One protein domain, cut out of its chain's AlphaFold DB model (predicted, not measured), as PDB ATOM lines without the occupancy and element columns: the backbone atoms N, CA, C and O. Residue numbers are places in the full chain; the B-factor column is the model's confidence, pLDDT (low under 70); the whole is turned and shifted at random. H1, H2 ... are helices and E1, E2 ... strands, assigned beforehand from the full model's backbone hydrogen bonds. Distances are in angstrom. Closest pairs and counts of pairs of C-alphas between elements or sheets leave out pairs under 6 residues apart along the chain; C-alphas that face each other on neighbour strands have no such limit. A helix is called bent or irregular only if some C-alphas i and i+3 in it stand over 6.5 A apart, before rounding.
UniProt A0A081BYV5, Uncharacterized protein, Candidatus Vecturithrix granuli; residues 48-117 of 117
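Overview. This is residues 48 to 117 of the 117 residues of an uncharacterized protein of Candidatus Vecturithrix granuli (UniProt A0A081BYV5). A short ribbon of two parallel strands, E1 and E2, makes the middle of an elongated, loosely built domain, with H1 folding back beside it, nearer to E2 than to E1. A helical hairpin, H2 and H3, continues from the ribbon at one end of the long axis, with the short H4 folding back after it; at the other end the link from H1 to E2 makes a wide loop, of which residues 72 to 77 stick out. The printed part has 70 residues with four named helices and two named strands, in the order E1, H1, E2, H2, H3, H4 along the chain, and its class is mixed, helices and strands. The sheet has the order E1, E2 and is parallel. The whole is loose, with a radius of gyration of the C-alphas of 15.0 A, and the C-alphas span 44 by 26 by 18 A.

Along the chain. The strand E1 holds residues 48 to 52 and is 12.5 A long from first to last C-alpha; it begins at C-alpha 48, at (16.062, -13.407, -29.210). Its neighbour E2 holds residues 83 to 87 and is 13.5 A long, ending at C-alpha 87, at (20.186, -0.403, -31.684). Between them in the chain comes H1, residues 56 to 67, the longest helix with 12 residues and 14.9 A. H1 is neither bent nor irregular, but only just: C-alphas 64 and 67 are 6.3 A apart. After E2 come H2, residues 88 to 97, 14.3 A long, and H3, residues 101 to 109, 12.3 A long. H4, residues 111 to 114, is 5.1 A long and ends at C-alpha 114, at (14.141, 7.751, -29.285).

Arrangement. E1 and E2 are parallel neighbours, with 23 degrees between their directions. The C-alphas of Ala 50 and Tyr 85 face each other at 4.8 A; N 84 and O 48, at 2.8 A, and N 52 and O 86, at 3.0 A, are within hydrogen-bond range. E1, H1 and E2 form a strand-helix-strand unit, two parallel neighbour strands with a helix between them in the chain, and its crossover is right-handed. The closest C-alphas of H1 and E2 are those of Arg 56 and Thr 87, 6.2 A apart; those of H1 and E1 are Val 52 and Val 59, 7.3 A apart. H1 and H2 are close but not clearly touching, with the C-alphas of Arg 56 and Ser 89 closest at 7.6 A; they run opposite ways at a steep tilt of 41 degrees. H2 and H3 form a helical hairpin and touch, closest at the C-alphas of Cys 95 and Leu 104, 6.6 A apart. They run opposite ways at a shallow tilt of 34.8 degrees, only just short of steep. H4 is close to H2 but not clearly touching it, the C-alphas of Trp 88 and Ile 114 being closest at 7.7 A. H3 and H4 are apart from both strands and from H1. Each O i to N i+4 pair is within hydrogen-bond range in H2 and H3, against 7 of 8 in H1, and H4 is too short for such a pair.

Size, cuts and confidence. The two C-alphas farthest apart, those of Ser 73 and Glu 101, are 44.8 A from each other. The printed part has no cut and ends at Glu 117, the chain's last residue. The link from H1 to E2, residues 68 to 82, is long, and residues 72 to 77 of it stand free; the other links are tight. The mean pLDDT of the printed part is 78.9, and it is under 70 at residues 48 to 49, 53, 69 to 78 and 115 to 117.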
ATOM      1  N   TYR A  48      16.757 -14.436 -29.977       68.12
ATOM      2  CA  TYR A  48      16.062 -13.407 -29.210       68.12
ATOM      3  C   TYR A  48      16.609 -12.056 -29.647       68.12
ATOM      4  O   TYR A  48      17.776 -11.769 -29.404       68.12
ATOM      5  N   LEU A  49      15.788 -11.252 -30.326       68.25
ATOM      6  CA  LEU A  49      16.188  -9.937 -30.819       68.25
ATOM      7  C   LEU A  49      15.572  -8.834 -29.960       68.25
ATOM      8  O   LEU A  49      14.350  -8.671 -29.949       68.25
ATOM      9  N   ALA A  50      16.416  -8.052 -29.293       71.12
ATOM     10  CA  ALA A  50      16.006  -6.812 -28.643       71.12
ATOM     11  C   ALA A  50      16.291  -5.612 -29.555       71.12
ATOM     12  O   ALA A  50      17.376  -5.504 -30.131       71.12
ATOM     13  N   LEU A  51      15.320  -4.705 -29.667       71.94
ATOM     14  CA  LEU A  51      15.529  -3.385 -30.252       71.94
ATOM     15  C   LEU A  51      15.696  -2.382 -29.118       71.94
ATOM     16  O   LEU A  51      14.746  -2.138 -28.374       71.94
ATOM     17  N   VAL A  52      16.904  -1.843 -28.979       76.50
ATOM     18  CA  VAL A  52      17.282  -1.058 -27.802       76.50
ATOM     19  C   VAL A  52      17.519   0.406 -28.188       76.50
ATOM     20  O   VAL A  52      18.319   0.671 -29.095       76.50
ATOM     21  N   PRO A  53      16.844   1.365 -27.526       68.31
ATOM     22  CA  PRO A  53      17.051   2.787 -27.748       68.31
ATOM     23  C   PRO A  53      18.294   3.323 -27.049       68.31
ATOM     24  O   PRO A  53      18.214   4.202 -26.206       68.31
ATOM     25  N   ASP A  54      19.453   2.780 -27.401       71.31
ATOM     26  CA  ASP A  54      20.708   3.167 -26.766       71.31
ATOM     27  C   ASP A  54      21.888   3.045 -27.744       71.31
ATOM     28  O   ASP A  54      21.760   2.574 -28.881       71.31
ATOM     29  N   ARG A  55      23.062   3.499 -27.317       75.19
ATOM     30  CA  ARG A  55      24.321   3.388 -28.040       75.19
ATOM     31  C   ARG A  55      24.798   1.945 -28.026       75.19
ATOM     32  O   ARG A  55      24.772   1.260 -27.009       75.19
ATOM     33  N   ARG A  56      25.363   1.511 -29.154       79.31
ATOM     34  CA  ARG A  56      25.869   0.143 -29.332       79.31
ATOM     35  C   ARG A  56      26.845  -0.298 -28.240       79.31
ATOM     36  O   ARG A  56      26.819  -1.462 -27.868       79.31
ATOM     37  N   ALA A  57      27.677   0.613 -27.731       79.81
ATOM     38  CA  ALA A  57      28.612   0.325 -26.645       79.81
ATOM     39  C   ALA A  57      27.895  -0.042 -25.336       79.81
ATOM     40  O   ALA A  57      28.234  -1.058 -24.742       79.81
ATOM     41  N   VAL A  58      26.872   0.723 -24.942       79.69
ATOM     42  CA  VAL A  58      26.091   0.487 -23.713       79.69
ATOM     43  C   VAL A  58      25.336  -0.836 -23.809       79.69
ATOM     44  O   VAL A  58      25.423  -1.677 -22.922       79.69
ATOM     45  N   VAL A  59      24.674  -1.074 -24.945       83.06
ATOM     46  CA  VAL A  59      23.952  -2.333 -25.176       83.06
ATOM     47  C   VAL A  59      24.912  -3.521 -25.220       83.06
ATOM     48  O   VAL A  59      24.623  -4.566 -24.649       83.06
ATOM     49  N   SER A  60      26.074  -3.366 -25.858       82.75
ATOM     50  CA  SER A  60      27.102  -4.408 -25.879       82.75
ATOM     51  C   SER A  60      27.585  -4.755 -24.479       82.75
ATOM     52  O   SER A  60      27.738  -5.935 -24.179       82.75
ATOM     53  N   ASP A  61      27.836  -3.749 -23.647       83.50
ATOM     54  CA  ASP A  61      28.311  -3.939 -22.283       83.50
ATOM     55  C   ASP A  61      27.267  -4.680 -21.441       83.50
ATOM     56  O   ASP A  61      27.564  -5.733 -20.877       83.50
ATOM     57  N   PHE A  62      26.007  -4.234 -21.493       83.81
ATOM     58  CA  PHE A  62      24.891  -4.915 -20.841       83.81
ATOM     59  C   PHE A  62      24.784  -6.383 -21.274       83.81
ATOM     60  O   PHE A  62      24.798  -7.278 -20.432       83.81
ATOM     61  N   PHE A  63      24.719  -6.663 -22.581       79.12
ATOM     62  CA  PHE A  63      24.536  -8.035 -23.064       79.12
ATOM     63  C   PHE A  63      25.725  -8.947 -22.731       79.12
ATOM     64  O   PHE A  63      25.526 -10.129 -22.444       79.12
ATOM     65  N   MET A  64      26.951  -8.421 -22.762       80.88
ATOM     66  CA  MET A  64      28.163  -9.221 -22.569       80.88
ATOM     67  C   MET A  64      28.542  -9.411 -21.101       80.88
ATOM     68  O   MET A  64      29.038 -10.486 -20.759       80.88
ATOM     69  N   ASN A  65      28.308  -8.407 -20.255       80.81
ATOM     70  CA  ASN A  65      28.825  -8.376 -18.888       80.81
ATOM     71  C   ASN A  65      27.729  -8.560 -17.831       80.81
ATOM     72  O   ASN A  65      27.941  -9.311 -16.878       80.81
ATOM     73  N   GLU A  66      26.545  -7.973 -18.010       77.62
ATOM     74  CA  GLU A  66      25.440  -8.093 -17.042       77.62
ATOM     75  C   GLU A  66      24.477  -9.236 -17.394       77.62
ATOM     76  O   GLU A  66      24.148 -10.106 -16.585       77.62
ATOM     77  N   PHE A  67      24.033  -9.280 -18.644       76.00
ATOM     78  CA  PHE A  67      23.025 -10.232 -19.091       76.00
ATOM     79  C   PHE A  67      23.596 -11.641 -19.277       76.00
ATOM     80  O   PHE A  67      22.957 -12.635 -18.953       76.00
ATOM     81  N   LYS A  68      24.833 -11.763 -19.767       73.56
ATOM     82  CA  LYS A  68      25.489 -13.070 -19.898       73.56
ATOM     83  C   LYS A  68      25.783 -13.727 -18.546       73.56
ATOM     84  O   LYS A  68      25.804 -14.952 -18.457       73.56
ATOM     85  N   SER A  69      26.052 -12.922 -17.519       69.81
ATOM     86  CA  SER A  69      26.399 -13.399 -16.177       69.81
ATOM     87  C   SER A  69      25.171 -13.722 -15.321       69.81
ATOM     88  O   SER A  69      25.303 -14.389 -14.293       69.81
ATOM     89  N   SER A  70      23.968 -13.320 -15.751       68.62
ATOM     90  CA  SER A  70      22.724 -13.646 -15.057       68.62
ATOM     91  C   SER A  70      22.295 -15.083 -15.358       68.62
ATOM     92  O   SER A  70      21.917 -15.451 -16.469       68.62
ATOM     93  N   ASN A  71      22.361 -15.924 -14.326       62.38
ATOM     94  CA  ASN A  71      21.884 -17.297 -14.381       62.38
ATOM     95  C   ASN A  71      20.421 -17.335 -13.927       62.38
ATOM     96  O   ASN A  71      20.135 -17.336 -12.729       62.38
ATOM     97  N   LEU A  72      19.489 -17.336 -14.882       68.38
ATOM     98  CA  LEU A  72      18.072 -17.549 -14.598       68.38
ATOM     99  C   LEU A  72      17.806 -19.055 -14.530       68.38
ATOM    100  O   LEU A  72      17.318 -19.661 -15.481       68.38
ATOM    101  N   SER A  73      18.132 -19.656 -13.386       61.25
ATOM    102  CA  SER A  73      17.903 -21.080 -13.095       61.25
ATOM    103  C   SER A  73      16.441 -21.519 -13.268       61.25
ATOM    104  O   SER A  73      16.165 -22.706 -13.422       61.25
ATOM    105  N   GLU A  74      15.507 -20.569 -13.279       67.69
ATOM    106  CA  GLU A  74      14.070 -20.786 -13.453       67.69
ATOM    107  C   GLU A  74      13.633 -20.941 -14.922       67.69
ATOM    108  O   GLU A  74      12.482 -21.290 -15.184       67.69
ATOM    109  N   VAL A  75      14.527 -20.714 -15.895       67.50
ATOM    110  CA  VAL A  75      14.214 -20.802 -17.330       67.50
ATOM    111  C   VAL A  75      15.179 -21.788 -18.008       67.50
ATOM    112  O   VAL A  75      16.236 -21.388 -18.484       67.50
ATOM    113  N   PRO A  76      14.836 -23.088 -18.102       63.34
ATOM    114  CA  PRO A  76      15.735 -24.130 -18.622       63.34
ATOM    115  C   PRO A  76      16.181 -23.918 -20.077       63.34
ATOM    116  O   PRO A  76      17.198 -24.449 -20.511       63.34
ATOM    117  N   GLU A  77      15.404 -23.151 -20.842       69.94
ATOM    118  CA  GLU A  77      15.665 -22.806 -22.244       69.94
ATOM    119  C   GLU A  77      16.513 -21.524 -22.387       69.94
ATOM    120  O   GLU A  77      16.750 -21.048 -23.500       69.94
ATOM    121  N   TRP A  78      16.966 -20.943 -21.269       69.56
ATOM    122  CA  TRP A  78      17.749 -19.715 -21.243       69.56
ATOM    123  C   TRP A  78      19.154 -19.945 -21.786       69.56
ATOM    124  O   TRP A  78      20.053 -20.419 -21.093       69.56
ATOM    125  N   ASN A  79      19.355 -19.584 -23.052       71.81
ATOM    126  CA  ASN A  79      20.662 -19.614 -23.686       71.81
ATOM    127  C   ASN A  79      21.034 -18.237 -24.241       71.81
ATOM    128  O   ASN A  79      20.599 -17.848 -25.325       71.81
ATOM    129  N   VAL A  80      21.906 -17.534 -23.520       72.81
ATOM    130  CA  VAL A  80      22.428 -16.207 -23.878       72.81
ATOM    131  C   VAL A  80      23.205 -16.186 -25.203       72.81
ATOM    132  O   VAL A  80      23.282 -15.137 -25.834       72.81
ATOM    133  N   SER A  81      23.716 -17.327 -25.696       73.25
ATOM    134  CA  SER A  81      24.395 -17.400 -27.006       73.25
ATOM    135  C   SER A  81      23.464 -17.129 -28.188       73.25
ATOM    136  O   SER A  81      23.923 -16.853 -29.292       73.25
ATOM    137  N   ASN A  82      22.158 -17.239 -27.955       72.62
ATOM    138  CA  ASN A  82      21.104 -17.069 -28.944       72.62
ATOM    139  C   ASN A  82      20.487 -15.663 -28.900       72.62
ATOM    140  O   ASN A  82      19.489 -15.397 -29.569       72.62
ATOM    141  N   PHE A  83      21.041 -14.751 -28.102       73.44
ATOM    142  CA  PHE A  83      20.564 -13.378 -28.015       73.44
ATOM    143  C   PHE A  83      21.333 -12.493 -28.989       73.44
ATOM    144  O   PHE A  83      22.555 -12.549 -29.101       73.44
ATOM    145  N   GLY A  84      20.584 -11.662 -29.697       75.62
ATOM    146  CA  GLY A  84      21.096 -10.594 -30.530       75.62
ATOM    147  C   GLY A  84      20.404  -9.292 -30.167       75.62
ATOM    148  O   GLY A  84      19.280  -9.263 -29.664       75.62
ATOM    149  N   TYR A  85      21.069  -8.188 -30.452       81.19
ATOM    150  CA  TYR A  85      20.481  -6.872 -30.294       81.19
ATOM    151  C   TYR A  85      20.748  -6.042 -31.539       81.19
ATOM    152  O   TYR A  85      21.751  -6.216 -32.235       81.19
ATOM    153  N   LEU A  86      19.819  -5.137 -31.809       84.00
ATOM    154  CA  LEU A  86      20.009  -4.031 -32.727       84.00
ATOM    155  C   LEU A  86      19.703  -2.756 -31.966       84.00
ATOM    156  O   LEU A  86      18.743  -2.693 -31.195       84.00
ATOM    157  N   THR A  87      20.504  -1.729 -32.196       85.94
ATOM    158  CA  THR A  87      20.186  -0.403 -31.684       85.94
ATOM    159  C   THR A  87      19.415   0.407 -32.717       85.94
ATOM    160  O   THR A  87      19.478   0.143 -33.922       85.94
ATOM    161  N   TRP A  88      18.724   1.460 -32.276       85.25
ATOM    162  CA  TRP A  88      18.158   2.432 -33.215       85.25
ATOM    163  C   TRP A  88      19.222   3.054 -34.124       85.25
ATOM    164  O   TRP A  88      18.937   3.309 -35.291       85.25
ATOM    165  N   SER A  89      20.462   3.224 -33.642       84.25
ATOM    166  CA  SER A  89      21.572   3.693 -34.482       84.25
ATOM    167  C   SER A  89      21.947   2.688 -35.576       84.25
ATOM    168  O   SER A  89      22.226   3.104 -36.698       84.25
ATOM    169  N   ASP A  90      21.918   1.380 -35.291       87.25
ATOM    170  CA  ASP A  90      22.166   0.342 -36.301       87.25
ATOM    171  C   ASP A  90      21.087   0.371 -37.393       87.25
ATOM    172  O   ASP A  90      21.396   0.312 -38.585       87.25
ATOM    173  N   ILE A  91      19.819   0.527 -36.997       87.00
ATOM    174  CA  ILE A  91      18.703   0.648 -37.944       87.00
ATOM    175  C   ILE A  91      18.816   1.938 -38.756       87.00
ATOM    176  O   ILE A  91      18.604   1.912 -39.969       87.00
ATOM    177  N   MET A  92      19.157   3.058 -38.120       88.06
ATOM    178  CA  MET A  92      19.323   4.340 -38.801       88.06
ATOM    179  C   MET A  92      20.446   4.267 -39.835       88.06
ATOM    180  O   MET A  92      20.231   4.653 -40.982       88.06
ATOM    181  N   LYS A  93      21.600   3.692 -39.470       90.19
ATOM    182  CA  LYS A  93      22.716   3.453 -40.392       90.19
ATOM    183  C   LYS A  93      22.270   2.631 -41.603       90.19
ATOM    184  O   LYS A  93      22.475   3.065 -42.733       90.19
ATOM    185  N   PHE A  94      21.595   1.503 -41.372       92.62
ATOM    186  CA  PHE A  94      21.059   0.663 -42.445       92.62
ATOM    187  C   PHE A  94      20.087   1.438 -43.352       92.62
ATOM    188  O   PHE A  94      20.147   1.342 -44.576       92.62
ATOM    189  N   CYS A  95      19.195   2.240 -42.768       92.69
ATOM    190  CA  CYS A  95      18.247   3.046 -43.535       92.69
ATOM    191  C   CYS A  95      18.948   4.093 -44.408       92.69
ATOM    192  O   CYS A  95      18.514   4.306 -45.539       92.69
ATOM    193  N   THR A  96      20.019   4.714 -43.912       93.19
ATOM    194  CA  THR A  96      20.841   5.665 -44.671       93.19
ATOM    195  C   THR A  96      21.557   4.982 -45.832       93.19
ATOM    196  O   THR A  96      21.443   5.440 -46.963       93.19
ATOM    197  N   GLU A  97      22.226   3.850 -45.591       97.12
ATOM    198  CA  GLU A  97      22.960   3.096 -46.624       97.12
ATOM    199  C   GLU A  97      22.050   2.594 -47.759       97.12
ATOM    200  O   GLU A  97      22.483   2.471 -48.904       97.12
ATOM    201  N   HIS A  98      20.773   2.342 -47.459       95.88
ATOM    202  CA  HIS A  98      19.780   1.854 -48.418       95.88
ATOM    203  C   HIS A  98      18.768   2.915 -48.886       95.88
ATOM    204  O   HIS A  98      17.778   2.558 -49.525       95.88
ATOM    205  N   ASN A  99      19.000   4.200 -48.596       94.56
ATOM    206  CA  ASN A  99      18.143   5.323 -49.009       94.56
ATOM    207  C   ASN A  99      16.655   5.149 -48.631       94.56
ATOM    208  O   ASN A  99      15.743   5.431 -49.412       94.56
ATOM    209  N   LEU A 100      16.380   4.672 -47.415       92.62
ATOM    210  CA  LEU A 100      15.022   4.458 -46.904       92.62
ATOM    211  C   LEU A 100      14.425   5.758 -46.335       92.62
ATOM    212  O   LEU A 100      14.105   5.850 -45.148       92.62
ATOM    213  N   GLU A 101      14.256   6.771 -47.186       93.00
ATOM    214  CA  GLU A 101      13.901   8.149 -46.802       93.00
ATOM    215  C   GLU A 101      12.632   8.267 -45.947       93.00
ATOM    216  O   GLU A 101      12.565   9.065 -45.010       93.00
ATOM    217  N   SER A 102      11.604   7.468 -46.234       87.44
ATOM    218  CA  SER A 102      10.369   7.471 -45.441       87.44
ATOM    219  C   SER A 102      10.606   7.001 -44.007       87.44
ATOM    220  O   SER A 102      10.073   7.603 -43.079       87.44
ATOM    221  N   THR A 103      11.446   5.985 -43.809       85.94
ATOM    222  CA  THR A 103      11.815   5.509 -42.473       85.94
ATOM    223  C   THR A 103      12.697   6.530 -41.760       85.94
ATOM    224  O   THR A 103      12.467   6.826 -40.590       85.94
ATOM    225  N   LEU A 104      13.651   7.143 -42.467       90.81
ATOM    226  CA  LEU A 104      14.509   8.198 -41.916       90.81
ATOM    227  C   LEU A 104      13.704   9.418 -41.441       90.81
ATOM    228  O   LEU A 104      14.001   9.982 -40.390       90.81
ATOM    229  N   ARG A 105      12.633   9.794 -42.155       89.69
ATOM    230  CA  ARG A 105      11.711  10.852 -41.707       89.69
ATOM    231  C   ARG A 105      11.010  10.503 -40.398       89.69
ATOM    232  O   ARG A 105      10.866  11.376 -39.549       89.69
ATOM    233  N   VAL A 106      10.608   9.243 -40.221       87.12
ATOM    234  CA  VAL A 106      10.017   8.774 -38.958       87.12
ATOM    235  C   VAL A 106      11.038   8.861 -37.828       87.12
ATOM    236  O   VAL A 106      10.696   9.368 -36.764       87.12
ATOM    237  N   PHE A 107      12.287   8.447 -38.050       87.06
ATOM    238  CA  PHE A 107      13.348   8.614 -37.053       87.06
ATOM    239  C   PHE A 107      13.529  10.075 -36.645       87.06
ATOM    240  O   PHE A 107      13.499  10.375 -35.459       87.06
ATOM    241  N   LYS A 108      13.641  10.981 -37.622       87.38
ATOM    242  CA  LYS A 108      13.809  12.416 -37.364       87.38
ATOM    243  C   LYS A 108      12.637  13.007 -36.579       87.38
ATOM    244  O   LYS A 108      12.843  13.792 -35.665       87.38
ATOM    245  N   PHE A 109      11.405  12.628 -36.917       88.19
ATOM    246  CA  PHE A 109      10.219  13.096 -36.196       88.19
ATOM    247  C   PHE A 109      10.213  12.650 -34.725       88.19
ATOM    248  O   PHE A 109       9.741  13.389 -33.867       88.19
ATOM    249  N   ASN A 110      10.740  11.458 -34.433       82.56
ATOM    250  CA  ASN A 110      10.731  10.866 -33.095       82.56
ATOM    251  C   ASN A 110      12.077  11.004 -32.359       82.56
ATOM    252  O   ASN A 110      12.257  10.362 -31.331       82.56
ATOM    253  N   GLU A 111      13.025  11.806 -32.849       83.38
ATOM    254  CA  GLU A 111      14.402  11.842 -32.329       83.38
ATOM    255  C   GLU A 111      14.457  12.100 -30.814       83.38
ATOM    256  O   GLU A 111      15.049  11.307 -30.087       83.38
ATOM    257  N   GLY A 112      13.725  13.107 -30.318       79.62
ATOM    258  CA  GLY A 112      13.639  13.427 -28.882       79.62
ATOM    259  C   GLY A 112      12.827  12.441 -28.028       79.62
ATOM    260  O   GLY A 112      12.719  12.621 -26.821       79.62
ATOM    261  N   GLN A 113      12.225  11.416 -28.639       76.94
ATOM    262  CA  GLN A 113      11.583  10.292 -27.939       76.94
ATOM    263  C   GLN A 113      12.444   9.025 -27.986       76.94
ATOM    264  O   GLN A 113      12.323   8.157 -27.125       76.94
ATOM    265  N   ILE A 114      13.264   8.895 -29.029       71.12
ATOM    266  CA  ILE A 114      14.141   7.751 -29.285       71.12
ATOM    267  C   ILE A 114      15.443   7.885 -28.497       71.12
ATOM    268  O   ILE A 114      15.941   6.890 -27.978       71.12
ATOM    269  N   TYR A 115      15.983   9.098 -28.425       68.06
ATOM    270  CA  TYR A 115      17.200   9.428 -27.700       68.06
ATOM    271  C   TYR A 115      16.817  10.403 -26.589       68.06
ATOM    272  O   TYR A 115      16.870  11.617 -26.762       68.06
ATOM    273  N   THR A 116      16.340   9.872 -25.467       59.09
ATOM    274  CA  THR A 116      16.267  10.660 -24.236       59.09
ATOM    275  C   THR A 116      17.691  10.843 -23.721       59.09
ATOM    276  O   THR A 116      18.389   9.844 -23.539       59.09
ATOM    277  N   GLU A 117      18.121  12.098 -23.572       53.19
ATOM    278  CA  GLU A 117      19.381  12.461 -22.901       53.19
ATOM    279  C   GLU A 117      19.439  11.945 -21.459       53.19
ATOM    280  O   GLU A 117      18.380  11.935 -20.786       53.19
TER     281      GLU A 117